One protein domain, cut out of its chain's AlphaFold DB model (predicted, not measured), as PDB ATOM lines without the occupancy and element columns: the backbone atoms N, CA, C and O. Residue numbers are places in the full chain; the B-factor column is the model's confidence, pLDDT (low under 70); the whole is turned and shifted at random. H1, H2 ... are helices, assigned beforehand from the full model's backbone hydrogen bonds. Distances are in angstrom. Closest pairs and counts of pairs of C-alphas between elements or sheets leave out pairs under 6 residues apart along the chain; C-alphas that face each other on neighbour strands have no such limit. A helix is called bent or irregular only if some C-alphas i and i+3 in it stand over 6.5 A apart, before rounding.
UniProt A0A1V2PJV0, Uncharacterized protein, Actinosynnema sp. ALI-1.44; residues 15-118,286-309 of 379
ATOM      1  N   PRO A  15      25.972  14.126  84.062       79.62
ATOM      2  CA  PRO A  15      27.198  13.974  84.829       79.62
ATOM      3  C   PRO A  15      27.335  15.095  85.858       79.62
ATOM      4  O   PRO A  15      27.091  16.257  85.531       79.62
ATOM      5  N   VAL A  16      27.773  14.764  87.073       70.75
ATOM      6  CA  VAL A  16      27.902  15.682  88.220       70.75
ATOM      7  C   VAL A  16      28.703  16.941  87.862       70.75
ATOM      8  O   VAL A  16      28.328  18.041  88.258       70.75
ATOM      9  N   SER A  17      29.745  16.809  87.036       67.69
ATOM     10  CA  SER A  17      30.559  17.931  86.543       67.69
ATOM     11  C   SER A  17      29.797  18.942  85.674       67.69
ATOM     12  O   SER A  17      30.186  20.103  85.627       67.69
ATOM     13  N   ALA A  18      28.709  18.535  85.014       73.06
ATOM     14  CA  ALA A  18      27.886  19.387  84.150       73.06
ATOM     15  C   ALA A  18      26.654  19.982  84.864       73.06
ATOM     16  O   ALA A  18      25.941  20.802  84.282       73.06
ATOM     17  N   VAL A  19      26.379  19.582  86.114       73.25
ATOM     18  CA  VAL A  19      25.180  20.003  86.861       73.25
ATOM     19  C   VAL A  19      25.160  21.518  87.084       73.25
ATOM     20  O   VAL A  19      24.124  22.145  86.880       73.25
ATOM     21  N   GLY A  20      26.301  22.130  87.420       71.81
ATOM     22  CA  GLY A  20      26.399  23.580  87.630       71.81
ATOM     23  C   GLY A  20      26.053  24.404  86.382       71.81
ATOM     24  O   GLY A  20      25.262  25.342  86.466       71.81
ATOM     25  N   GLU A  21      26.583  24.020  85.217       71.50
ATOM     26  CA  GLU A  21      26.299  24.691  83.939       71.50
ATOM     27  C   GLU A  21      24.834  24.524  83.514       71.50
ATOM     28  O   GLU A  21      24.196  25.488  83.090       71.50
ATOM     29  N   TRP A  22      24.283  23.314  83.668       78.25
ATOM     30  CA  TRP A  22      22.883  23.008  83.371       78.25
ATOM     31  C   TRP A  22      21.921  23.850  84.221       78.25
ATOM     32  O   TRP A  22      21.016  24.488  83.682       78.25
ATOM     33  N   LEU A  23      22.154  23.928  85.533       76.69
ATOM     34  CA  LEU A  23      21.339  24.728  86.449       76.69
ATOM     35  C   LEU A  23      21.469  26.238  86.187       76.69
ATOM     36  O   LEU A  23      20.465  26.953  86.188       76.69
ATOM     37  N   ALA A  24      22.681  26.734  85.916       75.19
ATOM     38  CA  ALA A  24      22.900  28.136  85.552       75.19
ATOM     39  C   ALA A  24      22.199  28.501  84.229       75.19
ATOM     40  O   ALA A  24      21.666  29.603  84.083       75.19
ATOM     41  N   ALA A  25      22.148  27.564  83.277       79.31
ATOM     42  CA  ALA A  25      21.409  27.726  82.035       79.31
ATOM     43  C   ALA A  25      19.884  27.714  82.246       79.31
ATOM     44  O   ALA A  25      19.197  28.533  81.639       79.31
ATOM     45  N   LEU A  26      19.360  26.866  83.143       81.81
ATOM     46  CA  LEU A  26      17.946  26.896  83.540       81.81
ATOM     47  C   LEU A  26      17.555  28.248  84.157       81.81
ATOM     48  O   LEU A  26      16.564  28.825  83.722       81.81
ATOM     49  N   LEU A  27      18.341  28.786  85.104       80.19
ATOM     50  CA  LEU A  27      18.063  30.096  85.721       80.19
ATOM     51  C   LEU A  27      18.049  31.251  84.721       80.19
ATOM     52  O   LEU A  27      17.212  32.146  84.817       80.19
ATOM     53  N   ARG A  28      19.029  31.284  83.815       81.31
ATOM     54  CA  ARG A  28      19.195  32.375  82.846       81.31
ATOM     55  C   ARG A  28      18.036  32.429  81.849       81.31
ATOM     56  O   ARG A  28      17.667  33.517  81.414       81.31
ATOM     57  N   ASP A  29      17.491  31.266  81.504       85.81
ATOM     58  CA  ASP A  29      16.472  31.108  80.469       85.81
ATOM     59  C   ASP A  29      15.030  31.123  81.040       85.81
ATOM     60  O   ASP A  29      14.083  30.963  80.269       85.81
ATOM     61  N   LEU A  30      14.851  31.325  82.357       85.56
ATOM     62  CA  LEU A  30      13.543  31.519  83.010       85.56
ATOM     63  C   LEU A  30      12.794  32.767  82.483       85.56
ATOM     64  O   LEU A  30      13.433  33.747  82.083       85.56
ATOM     65  N   PRO A  31      11.445  32.794  82.572       86.50
ATOM     66  CA  PRO A  31      10.656  34.018  82.401       86.50
ATOM     67  C   PRO A  31      11.118  35.132  83.353       86.50
ATOM     68  O   PRO A  31      11.568  34.853  84.469       86.50
ATOM     69  N   LYS A  32      10.992  36.404  82.949       81.75
ATOM     70  CA  LYS A  32      11.447  37.543  83.772       81.75
ATOM     71  C   LYS A  32      10.276  38.268  84.440       81.75
ATOM     72  O   LYS A  32       9.301  38.558  83.752       81.75
ATOM     73  N   PRO A  33      10.384  38.689  85.719       73.81
ATOM     74  CA  PRO A  33       9.312  39.417  86.409       73.81
ATOM     75  C   PRO A  33       8.776  40.630  85.634       73.81
ATOM     76  O   PRO A  33       7.578  40.868  85.618       73.81
ATOM     77  N   SER A  34       9.653  41.365  84.941       71.81
ATOM     78  CA  SER A  34       9.316  42.562  84.153       71.81
ATOM     79  C   SER A  34       8.456  42.306  82.906       71.81
ATOM     80  O   SER A  34       7.974  43.257  82.298       71.81
ATOM     81  N   GLU A  35       8.318  41.048  82.483       74.00
ATOM     82  CA  GLU A  35       7.533  40.642  81.309       74.00
ATOM     83  C   GLU A  35       6.075  40.297  81.693       74.00
ATOM     84  O   GLU A  35       5.206  40.229  80.824       74.00
ATOM     85  N   HIS A  36       5.788  40.172  82.996       72.00
ATOM     86  CA  HIS A  36       4.474  39.876  83.573       72.00
ATOM     87  C   HIS A  36       3.982  41.057  84.426       72.00
ATOM     88  O   HIS A  36       4.784  41.834  84.943       72.00
ATOM     89  N   ARG A  37       2.663  41.244  84.565       58.31
ATOM     90  CA  ARG A  37       2.095  42.402  85.287       58.31
ATOM     91  C   ARG A  37       1.588  42.053  86.677       58.31
ATOM     92  O   ARG A  37       1.507  42.940  87.524       58.31
ATOM     93  N   LEU A  38       1.252  40.788  86.915       70.06
ATOM     94  CA  LEU A  38       0.744  40.281  88.189       70.06
ATOM     95  C   LEU A  38       1.601  39.108  88.684       70.06
ATOM     96  O   LEU A  38       2.051  38.282  87.892       70.06
ATOM     97  N   ALA A  39       1.771  38.983  90.004       72.19
ATOM     98  CA  ALA A  39       2.579  37.912  90.602       72.19
ATOM     99  C   ALA A  39       2.114  36.504  90.172       72.19
ATOM    100  O   ALA A  39       2.934  35.697  89.748       72.19
ATOM    101  N   ALA A  40       0.802  36.247  90.158       76.94
ATOM    102  CA  ALA A  40       0.242  34.960  89.736       76.94
ATOM    103  C   ALA A  40       0.421  34.654  88.229       76.94
ATOM    104  O   ALA A  40       0.412  33.490  87.830       76.94
ATOM    105  N   GLU A  41       0.601  35.669  87.370       82.31
ATOM    106  CA  GLU A  41       0.990  35.449  85.964       82.31
ATOM    107  C   GLU A  41       2.440  34.957  85.882       82.31
ATOM    108  O   GLU A  41       2.748  34.062  85.097       82.31
ATOM    109  N   TYR A  42       3.313  35.522  86.721       83.88
ATOM    110  CA  TYR A  42       4.724  35.164  86.799       83.88
ATOM    111  C   TYR A  42       4.936  33.764  87.398       83.88
ATOM    112  O   TYR A  42       5.662  32.964  86.806       83.88
ATOM    113  N   THR A  43       4.253  33.409  88.495       83.06
ATOM    114  CA  THR A  43       4.348  32.053  89.072       83.06
ATOM    115  C   THR A  43       3.844  30.988  88.096       83.06
ATOM    116  O   THR A  43       4.475  29.937  87.956       83.06
ATOM    117  N   ARG A  44       2.760  31.265  87.353       88.19
ATOM    118  CA  ARG A  44       2.284  30.364  86.293       88.19
ATOM    119  C   ARG A  44       3.333  30.195  85.195       88.19
ATOM    120  O   ARG A  44       3.670  29.065  84.868       88.19
ATOM    121  N   ALA A  45       3.918  31.286  84.700       89.88
ATOM    122  CA  ALA A  45       4.957  31.220  83.672       89.88
ATOM    123  C   ALA A  45       6.205  30.433  84.128       89.88
ATOM    124  O   ALA A  45       6.760  29.663  83.342       89.88
ATOM    125  N   ILE A  46       6.631  30.575  85.393       89.12
ATOM    126  CA  ILE A  46       7.684  29.726  85.982       89.12
ATOM    127  C   ILE A  46       7.247  28.258  85.993       89.12
ATOM    128  O   ILE A  46       8.033  27.394  85.612       89.12
ATOM    129  N   THR A  47       6.015  27.973  86.416       91.44
ATOM    130  CA  THR A  47       5.476  26.607  86.524       91.44
ATOM    131  C   THR A  47       5.430  25.918  85.159       91.44
ATOM    132  O   THR A  47       5.972  24.823  85.012       91.44
ATOM    133  N   ASP A  48       4.884  26.588  84.141       91.56
ATOM    134  CA  ASP A  48       4.805  26.086  82.763       91.56
ATOM    135  C   ASP A  48       6.207  25.826  82.179       91.56
ATOM    136  O   ASP A  48       6.454  24.792  81.552       91.56
ATOM    137  N   PHE A  49       7.165  26.728  82.439       92.62
ATOM    138  CA  PHE A  49       8.569  26.539  82.062       92.62
ATOM    139  C   PHE A  49       9.196  25.337  82.779       92.62
ATOM    140  O   PHE A  49       9.857  24.522  82.138       92.62
ATOM    141  N   CYS A  50       9.001  25.204  84.094       91.56
ATOM    142  CA  CYS A  50       9.569  24.107  84.878       91.56
ATOM    143  C   CYS A  50       9.012  22.751  84.438       91.56
ATOM    144  O   CYS A  50       9.790  21.813  84.272       91.56
ATOM    145  N   LEU A  51       7.708  22.664  84.169       91.62
ATOM    146  CA  LEU A  51       7.041  21.461  83.671       91.62
ATOM    147  C   LEU A  51       7.627  20.991  82.330       91.62
ATOM    148  O   LEU A  51       8.001  19.826  82.191       91.62
ATOM    149  N   GLU A  52       7.772  21.896  81.358       89.94
ATOM    150  CA  GLU A  52       8.357  21.567  80.051       89.94
ATOM    151  C   GLU A  52       9.853  21.217  80.160       89.94
ATOM    152  O   GLU A  52      10.325  20.266  79.535       89.94
ATOM    153  N   ARG A  53      10.620  21.931  80.998       88.69
ATOM    154  CA  ARG A  53      12.042  21.619  81.238       88.69
ATOM    155  C   ARG A  53      12.232  20.269  81.915       88.69
ATOM    156  O   ARG A  53      13.119  19.525  81.499       88.69
ATOM    157  N   TRP A  54      11.402  19.942  82.903       90.00
ATOM    158  CA  TRP A  54      11.397  18.638  83.556       90.00
ATOM    159  C   TRP A  54      11.093  17.533  82.545       90.00
ATOM    160  O   TRP A  54      11.874  16.596  82.423       90.00
ATOM    161  N   ARG A  55      10.030  17.689  81.745       87.62
ATOM    162  CA  ARG A  55       9.604  16.709  80.735       87.62
ATOM    163  C   ARG A  55      10.686  16.414  79.691       87.62
ATOM    164  O   ARG A  55      10.933  15.254  79.368       87.62
ATOM    165  N   VAL A  56      11.360  17.452  79.189       83.88
ATOM    166  CA  VAL A  56      12.487  17.311  78.246       83.88
ATOM    167  C   VAL A  56      13.713  16.664  78.905       83.88
ATOM    168  O   VAL A  56      14.490  15.995  78.226       83.88
ATOM    169  N   ALA A  57      13.901  16.834  80.214       79.81
ATOM    170  CA  ALA A  57      15.020  16.240  80.940       79.81
ATOM    171  C   ALA A  57      14.755  14.785  81.381       79.81
ATOM    172  O   ALA A  57      15.689  13.988  81.388       79.81
ATOM    173  N   SER A  58      13.509  14.425  81.712       78.00
ATOM    174  CA  SER A  58      13.118  13.093  82.202       78.00
ATOM    175  C   SER A  58      12.688  12.114  81.101       78.00
ATOM    176  O   SER A  58      12.717  10.907  81.328       78.00
ATOM    177  N   SER A  59      12.272  12.607  79.925       67.50
ATOM    178  CA  SER A  59      11.562  11.824  78.889       67.50
ATOM    179  C   SER A  59      10.254  11.166  79.365       67.50
ATOM    180  O   SER A  59       9.716  10.291  78.686       67.50
ATOM    181  N   ALA A  60       9.716  11.586  80.513       73.56
ATOM    182  CA  ALA A  60       8.509  11.012  81.094       73.56
ATOM    183  C   ALA A  60       7.214  11.607  80.507       73.56
ATOM    184  O   ALA A  60       7.182  12.691  79.913       73.56
ATOM    185  N   VAL A  61       6.106  10.896  80.726       84.06
ATOM    186  CA  VAL A  61       4.765  11.498  80.699       84.06
ATOM    187  C   VAL A  61       4.603  12.327  81.980       84.06
ATOM    188  O   VAL A  61       5.221  12.014  82.995       84.06
ATOM    189  N   ALA A  62       3.813  13.402  81.941       85.62
ATOM    190  CA  ALA A  62       3.511  14.158  83.153       85.62
ATOM    191  C   ALA A  62       2.615  13.311  84.089       85.62
ATOM    192  O   ALA A  62       1.614  12.781  83.596       85.62
ATOM    193  N   PRO A  63       2.962  13.166  85.382       91.69
ATOM    194  CA  PRO A  63       2.187  12.391  86.354       91.69
ATOM    195  C   PRO A  63       0.843  13.054  86.696       91.69
ATOM    196  O   PRO A  63       0.636  14.241  86.429       91.69
ATOM    197  N   SER A  64      -0.064  12.316  87.335       94.69
ATOM    198  CA  SER A  64      -1.226  12.899  88.019       94.69
ATOM    199  C   SER A  64      -0.803  13.749  89.233       94.69
ATOM    200  O   SER A  64       0.350  13.718  89.664       94.69
ATOM    201  N   VAL A  65      -1.736  14.512  89.815       95.31
ATOM    202  CA  VAL A  65      -1.481  15.269  91.059       95.31
ATOM    203  C   VAL A  65      -1.167  14.320  92.225       95.31
ATOM    204  O   VAL A  65      -0.255  14.572  93.013       95.31
ATOM    205  N   GLU A  66      -1.883  13.200  92.308       94.31
ATOM    206  CA  GLU A  66      -1.685  12.154  93.312       94.31
ATOM    207  C   GLU A  66      -0.339  11.441  93.134       94.31
ATOM    208  O   GLU A  66       0.379  11.239  94.112       94.31
ATOM    209  N   GLU A  67       0.025  11.102  91.893       94.19
ATOM    210  CA  GLU A  67       1.321  10.509  91.549       94.19
ATOM    211  C   GLU A  67       2.469  11.470  91.892       94.19
ATOM    212  O   GLU A  67       3.382  11.090  92.621       94.19
ATOM    213  N   ALA A  68       2.384  12.739  91.476       92.69
ATOM    214  CA  ALA A  68       3.394  13.758  91.763       92.69
ATOM    215  C   ALA A  68       3.581  13.992  93.277       92.69
ATOM    216  O   ALA A  68       4.708  14.058  93.771       92.69
ATOM    217  N   GLY A  69       2.482  14.078  94.036       93.12
ATOM    218  CA  GLY A  69       2.523  14.219  95.493       93.12
ATOM    219  C   GLY A  69       3.083  12.985  96.213       93.12
ATOM    220  O   GLY A  69       3.780  13.123  97.223       93.12
ATOM    221  N   ALA A  70       2.822  11.782  95.690       92.50
ATOM    222  CA  ALA A  70       3.367  10.531  96.216       92.50
ATOM    223  C   ALA A  70       4.863  10.367  95.897       92.50
ATOM    224  O   ALA A  70       5.631   9.995  96.788       92.50
ATOM    225  N   GLU A  71       5.295  10.693  94.674       90.12
ATOM    226  CA  GLU A  71       6.708  10.732  94.276       90.12
ATOM    227  C   GLU A  71       7.498  11.699  95.161       90.12
ATOM    228  O   GLU A  71       8.505  11.299  95.745       90.12
ATOM    229  N   PHE A  72       6.999  12.925  95.354       89.69
ATOM    230  CA  PHE A  72       7.610  13.922  96.235       89.69
ATOM    231  C   PHE A  72       7.756  13.421  97.678       89.69
ATOM    232  O   PHE A  72       8.849  13.456  98.248       89.69
ATOM    233  N   ARG A  73       6.669  12.910  98.283       89.25
ATOM    234  CA  ARG A  73       6.694  12.412  99.672       89.25
ATOM    235  C   ARG A  73       7.651  11.219  99.806       89.25
ATOM    236  O   ARG A  73       8.408  11.152 100.774       89.25
ATOM    237  N   SER A  74       7.683  10.328  98.812       85.94
ATOM    238  CA  SER A  74       8.617   9.198  98.738       85.94
ATOM    239  C   SER A  74      10.077   9.650  98.615       85.94
ATOM    240  O   SER A  74      10.936   9.150  99.345       85.94
ATOM    241  N   ALA A  75      10.370  10.634  97.758       78.81
ATOM    242  CA  ALA A  75      11.711  11.182  97.561       78.81
ATOM    243  C   ALA A  75      12.235  11.884  98.824       78.81
ATOM    244  O   ALA A  75      13.353  11.605  99.262       78.81
ATOM    245  N   MET A  76      11.414  12.726  99.459       75.88
ATOM    246  CA  MET A  76      11.778  13.448 100.685       75.88
ATOM    247  C   MET A  76      11.987  12.508 101.886       75.88
ATOM    248  O   MET A  76      12.907  12.727 102.675       75.88
ATOM    249  N   ILE A  77      11.202  11.428 102.006       78.06
ATOM    250  CA  ILE A  77      11.448  10.367 103.003       78.06
ATOM    251  C   ILE A  77      12.728   9.585 102.662       78.06
ATOM    252  O   ILE A  77      13.547   9.335 103.545       78.06
ATOM    253  N   SER A  78      12.940   9.231 101.391       70.88
ATOM    254  CA  SER A  78      14.102   8.446 100.939       70.88
ATOM    255  C   SER A  78      15.433   9.194 101.047       70.88
ATOM    256  O   SER A  78      16.479   8.562 101.191       70.88
ATOM    257  N   ALA A  79      15.415  10.530 101.025       67.62
ATOM    258  CA  ALA A  79      16.575  11.355 101.356       67.62
ATOM    259  C   ALA A  79      17.006  11.190 102.829       67.62
ATOM    260  O   ALA A  79      18.183  11.337 103.156       67.62
ATOM    261  N   GLY A  80      16.066  10.860 103.726       62.50
ATOM    262  CA  GLY A  80      16.311  10.726 105.167       62.50
ATOM    263  C   GLY A  80      16.701  12.045 105.843       62.50
ATOM    264  O   GLY A  80      17.306  12.042 106.924       62.50
ATOM    265  N   ASP A  81      16.425  13.177 105.189       59.56
ATOM    266  CA  ASP A  81      16.864  14.494 105.638       59.56
ATOM    267  C   ASP A  81      15.934  15.078 106.706       59.56
ATOM    268  O   ASP A  81      16.404  15.457 107.785       59.56
ATOM    269  N   LEU A  82      14.626  14.975 106.475       65.38
ATOM    270  CA  LEU A  82      13.562  15.216 107.449       65.38
ATOM    271  C   LEU A  82      13.043  13.889 108.034       65.38
ATOM    272  O   LEU A  82      13.126  12.843 107.392       65.38
ATOM    273  N   SER A  83      12.456  13.916 109.236       67.25
ATOM    274  CA  SER A  83      11.651  12.777 109.716       67.25
ATOM    275  C   SER A  83      10.336  12.670 108.933       67.25
ATOM    276  O   SER A  83       9.825  13.688 108.470       67.25
ATOM    277  N   ASN A  84       9.733  11.477 108.832       73.31
ATOM    278  CA  ASN A  84       8.475  11.284 108.088       73.31
ATOM    279  C   ASN A  84       7.403  12.308 108.493       73.31
ATOM    280  O   ASN A  84       6.863  12.983 107.630       73.31
ATOM    281  N   ARG A  85       7.213  12.541 109.802       74.25
ATOM    282  CA  ARG A  85       6.277  13.552 110.326       74.25
ATOM    283  C   ARG A  85       6.570  14.975 109.831       74.25
ATOM    284  O   ARG A  85       5.638  15.750 109.649       74.25
ATOM    285  N   GLN A  86       7.839  15.339 109.653       69.56
ATOM    286  CA  GLN A  86       8.223  16.635 109.089       69.56
ATOM    287  C   GLN A  86       7.974  16.684 107.577       69.56
ATOM    288  O   GLN A  86       7.540  17.719 107.084       69.56
ATOM    289  N   VAL A  87       8.179  15.582 106.844       76.00
ATOM    290  CA  VAL A  87       7.778  15.489 105.427       76.00
ATOM    291  C   VAL A  87       6.256  15.597 105.290       76.00
ATOM    292  O   VAL A  87       5.776  16.320 104.422       76.00
ATOM    293  N   ASP A  88       5.499  14.946 106.175       82.06
ATOM    294  CA  ASP A  88       4.042  15.044 106.230       82.06
ATOM    295  C   ASP A  88       3.617  16.500 106.500       82.06
ATOM    296  O   ASP A  88       2.925  17.095 105.682       82.06
ATOM    297  N   GLN A  89       4.137  17.125 107.567       77.62
ATOM    298  CA  GLN A  89       3.895  18.541 107.894       77.62
ATOM    299  C   GLN A  89       4.294  19.508 106.770       77.62
ATOM    300  O   GLN A  89       3.633  20.531 106.600       77.62
ATOM    301  N   LEU A  90       5.362  19.210 106.020       78.06
ATOM    302  CA  LEU A  90       5.775  19.979 104.848       78.06
ATOM    303  C   LEU A  90       4.708  19.881 103.756       78.06
ATOM    304  O   LEU A  90       4.185  20.909 103.337       78.06
ATOM    305  N   CYS A  91       4.358  18.663 103.336       87.19
ATOM    306  CA  CYS A  91       3.373  18.423 102.281       87.19
ATOM    307  C   CYS A  91       2.004  19.016 102.637       87.19
ATOM    308  O   CYS A  91       1.388  19.683 101.814       87.19
ATOM    309  N   ASP A  92       1.544  18.822 103.872       86.56
ATOM    310  CA  ASP A  92       0.220  19.257 104.326       86.56
ATOM    311  C   ASP A  92       0.106  20.800 104.419       86.56
ATOM    312  O   ASP A  92      -1.000  21.343 104.401       86.56
ATOM    313  N   ARG A  93       1.239  21.522 104.486       81.69
ATOM    314  CA  ARG A  93       1.308  22.997 104.407       81.69
ATOM    315  C   ARG A  93       1.510  23.508 102.984       81.69
ATOM    316  O   ARG A  93       0.971  24.559 102.637       81.69
ATOM    317  N   THR A  94       2.323  22.817 102.185       85.69
ATOM    318  CA  THR A  94       2.754  23.313 100.874       85.69
ATOM    319  C   THR A  94       1.874  22.847  99.734       85.69
ATOM    320  O   THR A  94       1.711  23.625  98.809       85.69
ATOM    321  N   PHE A  95       1.285  21.650  99.764       91.75
ATOM    322  CA  PHE A  95       0.507  21.132  98.636       91.75
ATOM    323  C   PHE A  95      -0.711  22.017  98.325       91.75
ATOM    324  O   PHE A  95      -1.457  22.451  99.209       91.75
ATOM    325  N   GLY A  96      -0.900  22.288  97.035       88.06
ATOM    326  CA  GLY A  96      -2.027  23.045  96.509       88.06
ATOM    327  C   GLY A  96      -3.353  22.288  96.604       88.06
ATOM    328  O   GLY A  96      -3.395  21.077  96.818       88.06
ATOM    329  N   THR A  97      -4.460  23.003  96.400       90.25
ATOM    330  CA  THR A  97      -5.830  22.450  96.460       90.25
ATOM    331  C   THR A  97      -6.489  22.293  95.085       90.25
ATOM    332  O   THR A  97      -7.706  22.141  95.002       90.25
ATOM    333  N   GLN A  98      -5.713  22.392  94.003       92.06
ATOM    334  CA  GLN A  98      -6.195  22.237  92.626       92.06
ATOM    335  C   GLN A  98      -6.057  20.783  92.147       92.06
ATOM    336  O   GLN A  98      -5.127  20.091  92.547       92.06
ATOM    337  N   ASN A  99      -6.942  20.349  91.245       89.62
ATOM    338  CA  ASN A  99      -6.917  18.995  90.662       89.62
ATOM    339  C   ASN A  99      -6.227  18.939  89.281       89.62
ATOM    340  O   ASN A  99      -6.035  17.863  88.725       89.62
ATOM    341  N   ASP A 100      -5.899  20.097  88.702       93.19
ATOM    342  CA  ASP A 100      -5.112  20.225  87.473       93.19
ATOM    343  C   ASP A 100      -3.629  20.376  87.832       93.19
ATOM    344  O   ASP A 100      -3.299  21.173  88.708       93.19
ATOM    345  N   LEU A 101      -2.737  19.632  87.171       92.81
ATOM    346  CA  LEU A 101      -1.325  19.547  87.557       92.81
ATOM    347  C   LEU A 101      -0.582  20.903  87.451       92.81
ATOM    348  O   LEU A 101       0.021  21.293  88.451       92.81
ATOM    349  N   PRO A 102      -0.626  21.662  86.334       93.50
ATOM    350  CA  PRO A 102      -0.083  23.024  86.284       93.50
ATOM    351  C   PRO A 102      -0.650  23.957  87.363       93.50
ATOM    352  O   PRO A 102       0.112  24.637  88.052       93.50
ATOM    353  N   ALA A 103      -1.972  23.979  87.563       93.00
ATOM    354  CA  ALA A 103      -2.589  24.822  88.588       93.00
ATOM    355  C   ALA A 103      -2.180  24.410  90.016       93.00
ATOM    356  O   ALA A 103      -1.957  25.270  90.870       93.00
ATOM    357  N   TRP A 104      -2.040  23.108  90.266       95.31
ATOM    358  CA  TRP A 104      -1.625  22.539  91.546       95.31
ATOM    359  C   TRP A 104      -0.153  22.810  91.846       95.31
ATOM    360  O   TRP A 104       0.165  23.235  92.955       95.31
ATOM    361  N   LEU A 105       0.742  22.644  90.867       94.75
ATOM    362  CA  LEU A 105       2.159  22.998  90.996       94.75
ATOM    363  C   LEU A 105       2.340  24.499  91.257       94.75
ATOM    364  O   LEU A 105       3.180  24.872  92.075       94.75
ATOM    365  N   CYS A 106       1.528  25.352  90.625       92.75
ATOM    366  CA  CYS A 106       1.540  26.798  90.842       92.75
ATOM    367  C   CYS A 106       1.132  27.157  92.285       92.75
ATOM    368  O   CYS A 106       1.895  27.817  92.986       92.75
ATOM    369  N   ASP A 107      -0.025  26.672  92.757       92.44
ATOM    370  CA  ASP A 107      -0.515  26.866  94.137       92.44
ATOM    371  C   ASP A 107       0.478  26.291  95.172       92.44
ATOM    372  O   ASP A 107       0.829  26.951  96.152       92.44
ATOM    373  N   THR A 108       1.033  25.106  94.895       92.38
ATOM    374  CA  THR A 108       2.057  24.461  95.735       92.38
ATOM    375  C   THR A 108       3.324  25.312  95.854       92.38
ATOM    376  O   THR A 108       3.888  25.491  96.937       92.38
ATOM    377  N   THR A 109       3.762  25.878  94.729       89.31
ATOM    378  CA  THR A 109       4.945  26.737  94.661       89.31
ATOM    379  C   THR A 109       4.719  28.058  95.393       89.31
ATOM    380  O   THR A 109       5.582  28.467  96.166       89.31
ATOM    381  N   GLU A 110       3.566  28.717  95.234       87.88
ATOM    382  CA  GLU A 110       3.283  29.975  95.948       87.88
ATOM    383  C   GLU A 110       3.229  29.786  97.469       87.88
ATOM    384  O   GLU A 110       3.782  30.615  98.200       87.88
ATOM    385  N   ARG A 111       2.659  28.673  97.951       86.75
ATOM    386  CA  ARG A 111       2.662  28.296  99.378       86.75
ATOM    387  C   ARG A 111       4.072  28.072  99.906       86.75
ATOM    388  O   ARG A 111       4.428  28.630 100.943       86.75
ATOM    389  N   PHE A 112       4.896  27.310  99.185       84.50
ATOM    390  CA  PHE A 112       6.292  27.097  99.568       84.50
ATOM    391  C   PHE A 112       7.072  28.424  99.605       84.50
ATOM    392  O   PHE A 112       7.747  28.728 100.591       84.50
ATOM    393  N   LEU A 113       6.939  29.256  98.565       80.12
ATOM    394  CA  LEU A 113       7.592  30.565  98.490       80.12
ATOM    395  C   LEU A 113       7.160  31.492  99.635       80.12
ATOM    396  O   LEU A 113       8.002  32.191 100.193       80.12
ATOM    397  N   ALA A 114       5.883  31.484 100.029       78.81
ATOM    398  CA  ALA A 114       5.396  32.268 101.166       78.81
ATOM    399  C   ALA A 114       6.067  31.883 102.500       78.81
ATOM    400  O   ALA A 114       6.298  32.762 103.330       78.81
ATOM    401  N   LEU A 115       6.429  30.608 102.687       73.19
ATOM    402  CA  LEU A 115       7.126  30.129 103.886       73.19
ATOM    403  C   LEU A 115       8.618  30.506 103.898       73.19
ATOM    404  O   LEU A 115       9.142  30.841 104.961       73.19
ATOM    405  N   ILE A 116       9.309  30.496 102.747       71.50
ATOM    406  CA  ILE A 116      10.749  30.825 102.691       71.50
ATOM    407  C   ILE A 116      11.062  32.321 102.523       71.50
ATOM    408  O   ILE A 116      12.073  32.778 103.059       71.50
ATOM    409  N   ARG A 117      10.206  33.101 101.845       73.88
ATOM    410  CA  ARG A 117      10.427  34.532 101.534       73.88
ATOM    411  C   ARG A 117      10.873  35.391 102.727       73.88
ATOM    412  O   ARG A 117      11.824  36.151 102.547       73.88
ATOM    413  N   PRO A 118      10.276  35.286 103.936       67.62
ATOM    414  CA  PRO A 118      10.703  36.080 105.095       67.62
ATOM    415  C   PRO A 118      12.156  35.821 105.515       67.62
ATOM    416  O   PRO A 118      12.795  36.688 106.103       67.62
ATOM    417  N   SER A 286      15.007  15.356  89.489       83.12
ATOM    418  CA  SER A 286      14.126  14.862  90.555       83.12
ATOM    419  C   SER A 286      12.720  14.531  90.041       83.12
ATOM    420  O   SER A 286      12.422  14.711  88.859       83.12
ATOM    421  N   ASP A 287      11.815  14.146  90.942       88.50
ATOM    422  CA  ASP A 287      10.376  14.258  90.689       88.50
ATOM    423  C   ASP A 287       9.982  15.707  90.321       88.50
ATOM    424  O   ASP A 287      10.715  16.676  90.576       88.50
ATOM    425  N   LEU A 288       8.821  15.842  89.683       90.62
ATOM    426  CA  LEU A 288       8.336  17.093  89.096       90.62
ATOM    427  C   LEU A 288       8.056  18.187  90.141       90.62
ATOM    428  O   LEU A 288       8.286  19.373  89.876       90.62
ATOM    429  N   VAL A 289       7.585  17.805  91.329       91.00
ATOM    430  CA  VAL A 289       7.255  18.742  92.415       91.00
ATOM    431  C   VAL A 289       8.541  19.304  93.004       91.00
ATOM    432  O   VAL A 289       8.714  20.523  93.066       91.00
ATOM    433  N   SER A 290       9.488  18.415  93.320       86.12
ATOM    434  CA  SER A 290      10.840  18.759  93.744       86.12
ATOM    435  C   SER A 290      11.512  19.706  92.760       86.12
ATOM    436  O   SER A 290      12.030  20.749  93.162       86.12
ATOM    437  N   PHE A 291      11.456  19.393  91.463       88.00
ATOM    438  CA  PHE A 291      12.079  20.199  90.416       88.00
ATOM    439  C   PHE A 291      11.476  21.608  90.352       88.00
ATOM    440  O   PHE A 291      12.208  22.599  90.333       88.00
ATOM    441  N   THR A 292      10.145  21.704  90.369       89.81
ATOM    442  CA  THR A 292       9.424  22.977  90.229       89.81
ATOM    443  C   THR A 292       9.632  23.884  91.442       89.81
ATOM    444  O   THR A 292      10.039  25.036  91.276       89.81
ATOM    445  N   ILE A 293       9.454  23.354  92.662       87.12
ATOM    446  CA  ILE A 293       9.682  24.102  93.911       87.12
ATOM    447  C   ILE A 293      11.131  24.592  93.988       87.12
ATOM    448  O   ILE A 293      11.357  25.757  94.322       87.12
ATOM    449  N   SER A 294      12.100  23.736  93.628       82.12
ATOM    450  CA  SER A 294      13.517  24.113  93.563       82.12
ATOM    451  C   SER A 294      13.702  25.356  92.695       82.12
ATOM    452  O   SER A 294      14.078  26.416  93.188       82.12
ATOM    453  N   ILE A 295      13.434  25.244  91.390       85.44
ATOM    454  CA  ILE A 295      13.782  26.282  90.411       85.44
ATOM    455  C   ILE A 295      13.056  27.606  90.712       85.44
ATOM    456  O   ILE A 295      13.652  28.674  90.550       85.44
ATOM    457  N   ALA A 296      11.829  27.555  91.240       85.00
ATOM    458  CA  ALA A 296      11.094  28.737  91.679       85.00
ATOM    459  C   ALA A 296      11.728  29.429  92.904       85.00
ATOM    460  O   ALA A 296      12.005  30.629  92.850       85.00
ATOM    461  N   ALA A 297      12.028  28.691  93.980       79.69
ATOM    462  CA  ALA A 297      12.691  29.236  95.172       79.69
ATOM    463  C   ALA A 297      14.053  29.865  94.854       79.69
ATOM    464  O   ALA A 297      14.441  30.895  95.403       79.69
ATOM    465  N   LEU A 298      14.768  29.265  93.913       77.75
ATOM    466  CA  LEU A 298      16.072  29.718  93.452       77.75
ATOM    467  C   LEU A 298      15.976  30.990  92.594       77.75
ATOM    468  O   LEU A 298      16.849  31.857  92.679       77.75
ATOM    469  N   SER A 299      14.894  31.140  91.823       78.56
ATOM    470  CA  SER A 299      14.564  32.382  91.114       78.56
ATOM    471  C   SER A 299      14.229  33.525  92.082       78.56
ATOM    472  O   SER A 299      14.714  34.643  91.900       78.56
ATOM    473  N   GLU A 300      13.487  33.240  93.156       78.00
ATOM    474  CA  GLU A 300      13.179  34.193  94.234       78.00
ATOM    475  C   GLU A 300      14.466  34.699  94.916       78.00
ATOM    476  O   GLU A 300      14.709  35.907  94.978       78.00
ATOM    477  N   ILE A 301      15.349  33.778  95.335       73.06
ATOM    478  CA  ILE A 301      16.661  34.095  95.932       73.06
ATOM    479  C   ILE A 301      17.515  34.936  94.970       73.06
ATOM    480  O   ILE A 301      18.085  35.951  95.375       73.06
ATOM    481  N   SER A 302      17.582  34.556  93.688       73.50
ATOM    482  CA  SER A 302      18.340  35.288  92.661       73.50
ATOM    483  C   SER A 302      17.773  36.690  92.394       73.50
ATOM    484  O   SER A 302      18.530  37.638  92.182       73.50
ATOM    485  N   SER A 303      16.449  36.848  92.445       73.12
ATOM    486  CA  SER A 303      15.769  38.132  92.246       73.12
ATOM    487  C   SER A 303      16.027  39.090  93.409       73.12
ATOM    488  O   SER A 303      16.400  40.244  93.182       73.12
ATOM    489  N   ILE A 304      15.939  38.598  94.649       66.75
ATOM    490  CA  ILE A 304      16.296  39.359  95.855       66.75
ATOM    491  C   ILE A 304      17.779  39.759  95.819       66.75
ATOM    492  O   ILE A 304      18.088  40.925  96.051       66.75
ATOM    493  N   ALA A 305      18.679  38.854  95.418       66.50
ATOM    494  CA  ALA A 305      20.117  39.117  95.286       66.50
ATOM    495  C   ALA A 305      20.508  40.105  94.159       66.50
ATOM    496  O   ALA A 305      21.667  40.513  94.080       66.50
ATOM    497  N   ARG A 306      19.570  40.482  93.275       66.12
ATOM    498  CA  ARG A 306      19.741  41.548  92.264       66.12
ATOM    499  C   ARG A 306      19.132  42.870  92.731       66.12
ATOM    500  O   ARG A 306      19.746  43.924  92.562       66.12
ATOM    501  N   ALA A 307      17.954  42.816  93.356       59.62
ATOM    502  CA  ALA A 307      17.307  43.970  93.983       59.62
ATOM    503  C   ALA A 307      18.098  44.509  95.194       59.62
ATOM    504  O   ALA A 307      18.044  45.700  95.493       59.62
ATOM    505  N   SER A 308      18.902  43.662  95.844       52.78
ATOM    506  CA  SER A 308      19.819  44.025  96.930       52.78
ATOM    507  C   SER A 308      20.970  44.955  96.521       52.78
ATOM    508  O   SER A 308      21.754  45.344  97.380       52.78
ATOM    509  N   THR A 309      21.036  45.416  95.267       44.41
ATOM    510  CA  THR A 309      21.812  46.617  94.900       44.41
ATOM    511  C   THR A 309      21.357  47.881  95.653       44.41
ATOM    512  O   THR A 309      22.131  48.827  95.757       44.41
TER     513      THR A 309
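Overview. This is residues 15 to 118 and 286 to 309 of the 379 residues of an uncharacterized protein of Actinosynnema sp. ALI-1.44 (UniProt A0A1V2PJV0). Three helices, H2, H5 and H6, cross one another as the core; the helical hairpin of H3 and H4 packs on one side of it, and H1 meets H6 at Leu 27, while residues 15 to 22, of which 16 to 22 belong to H1, stick out. The printed part has 128 residues with six named helices, H1 to H6 along the chain, and no named strand: all helix. It is compact, with a radius of gyration of the C-alphas of 14.7 A and spans of 40 by 34 by 27 A.

Arrangement. Look first at H6, residues 288 to 309, the hub, touching four helices. H2, residues 39 to 58, touches its residues 288 to 296 alone at a steep tilt of 51 degrees, closest at C-alphas Cys 50 and Thr 292, 5.5 A. H5, residues 101 to 116, touches H6 at a steep tilt of 46 degrees, closest at C-alphas Thr 109 and Ile 293, 5.5 A. H3, residues 65 to 79, touches H6 with residues 68 to 72 alone, about perpendicular at 75 degrees. H3 forms a hairpin with H4, residues 84 to 94, closest at C-alphas Ile 77 and Asn 84, 6.0 A. H1, residues 16 to 28, only just touches H6, with 3 pairs of C-alphas within 8 A. Every O i to N i+4 pair is within hydrogen-bond range in H2, H3, H4 and H5; H1 has 7 of 9, H6 17 of 18.

Along the chain. Find C-alpha 288 at (8.336, 17.093, 89.096); H6 runs 33.0 A to C-alpha 309 at (21.812, 46.617, 94.900). H2 spans 28.2 A, H5 22.4 A. H1 is irregular: C-alphas 17 and 20 are 7.1 A apart.

Size, cuts and confidence. Residues 119 to 285 are not printed; C-alphas 118 and 286 are 25.9 A apart. Confidence is under 70 in 16 residues, among them 304 to 309.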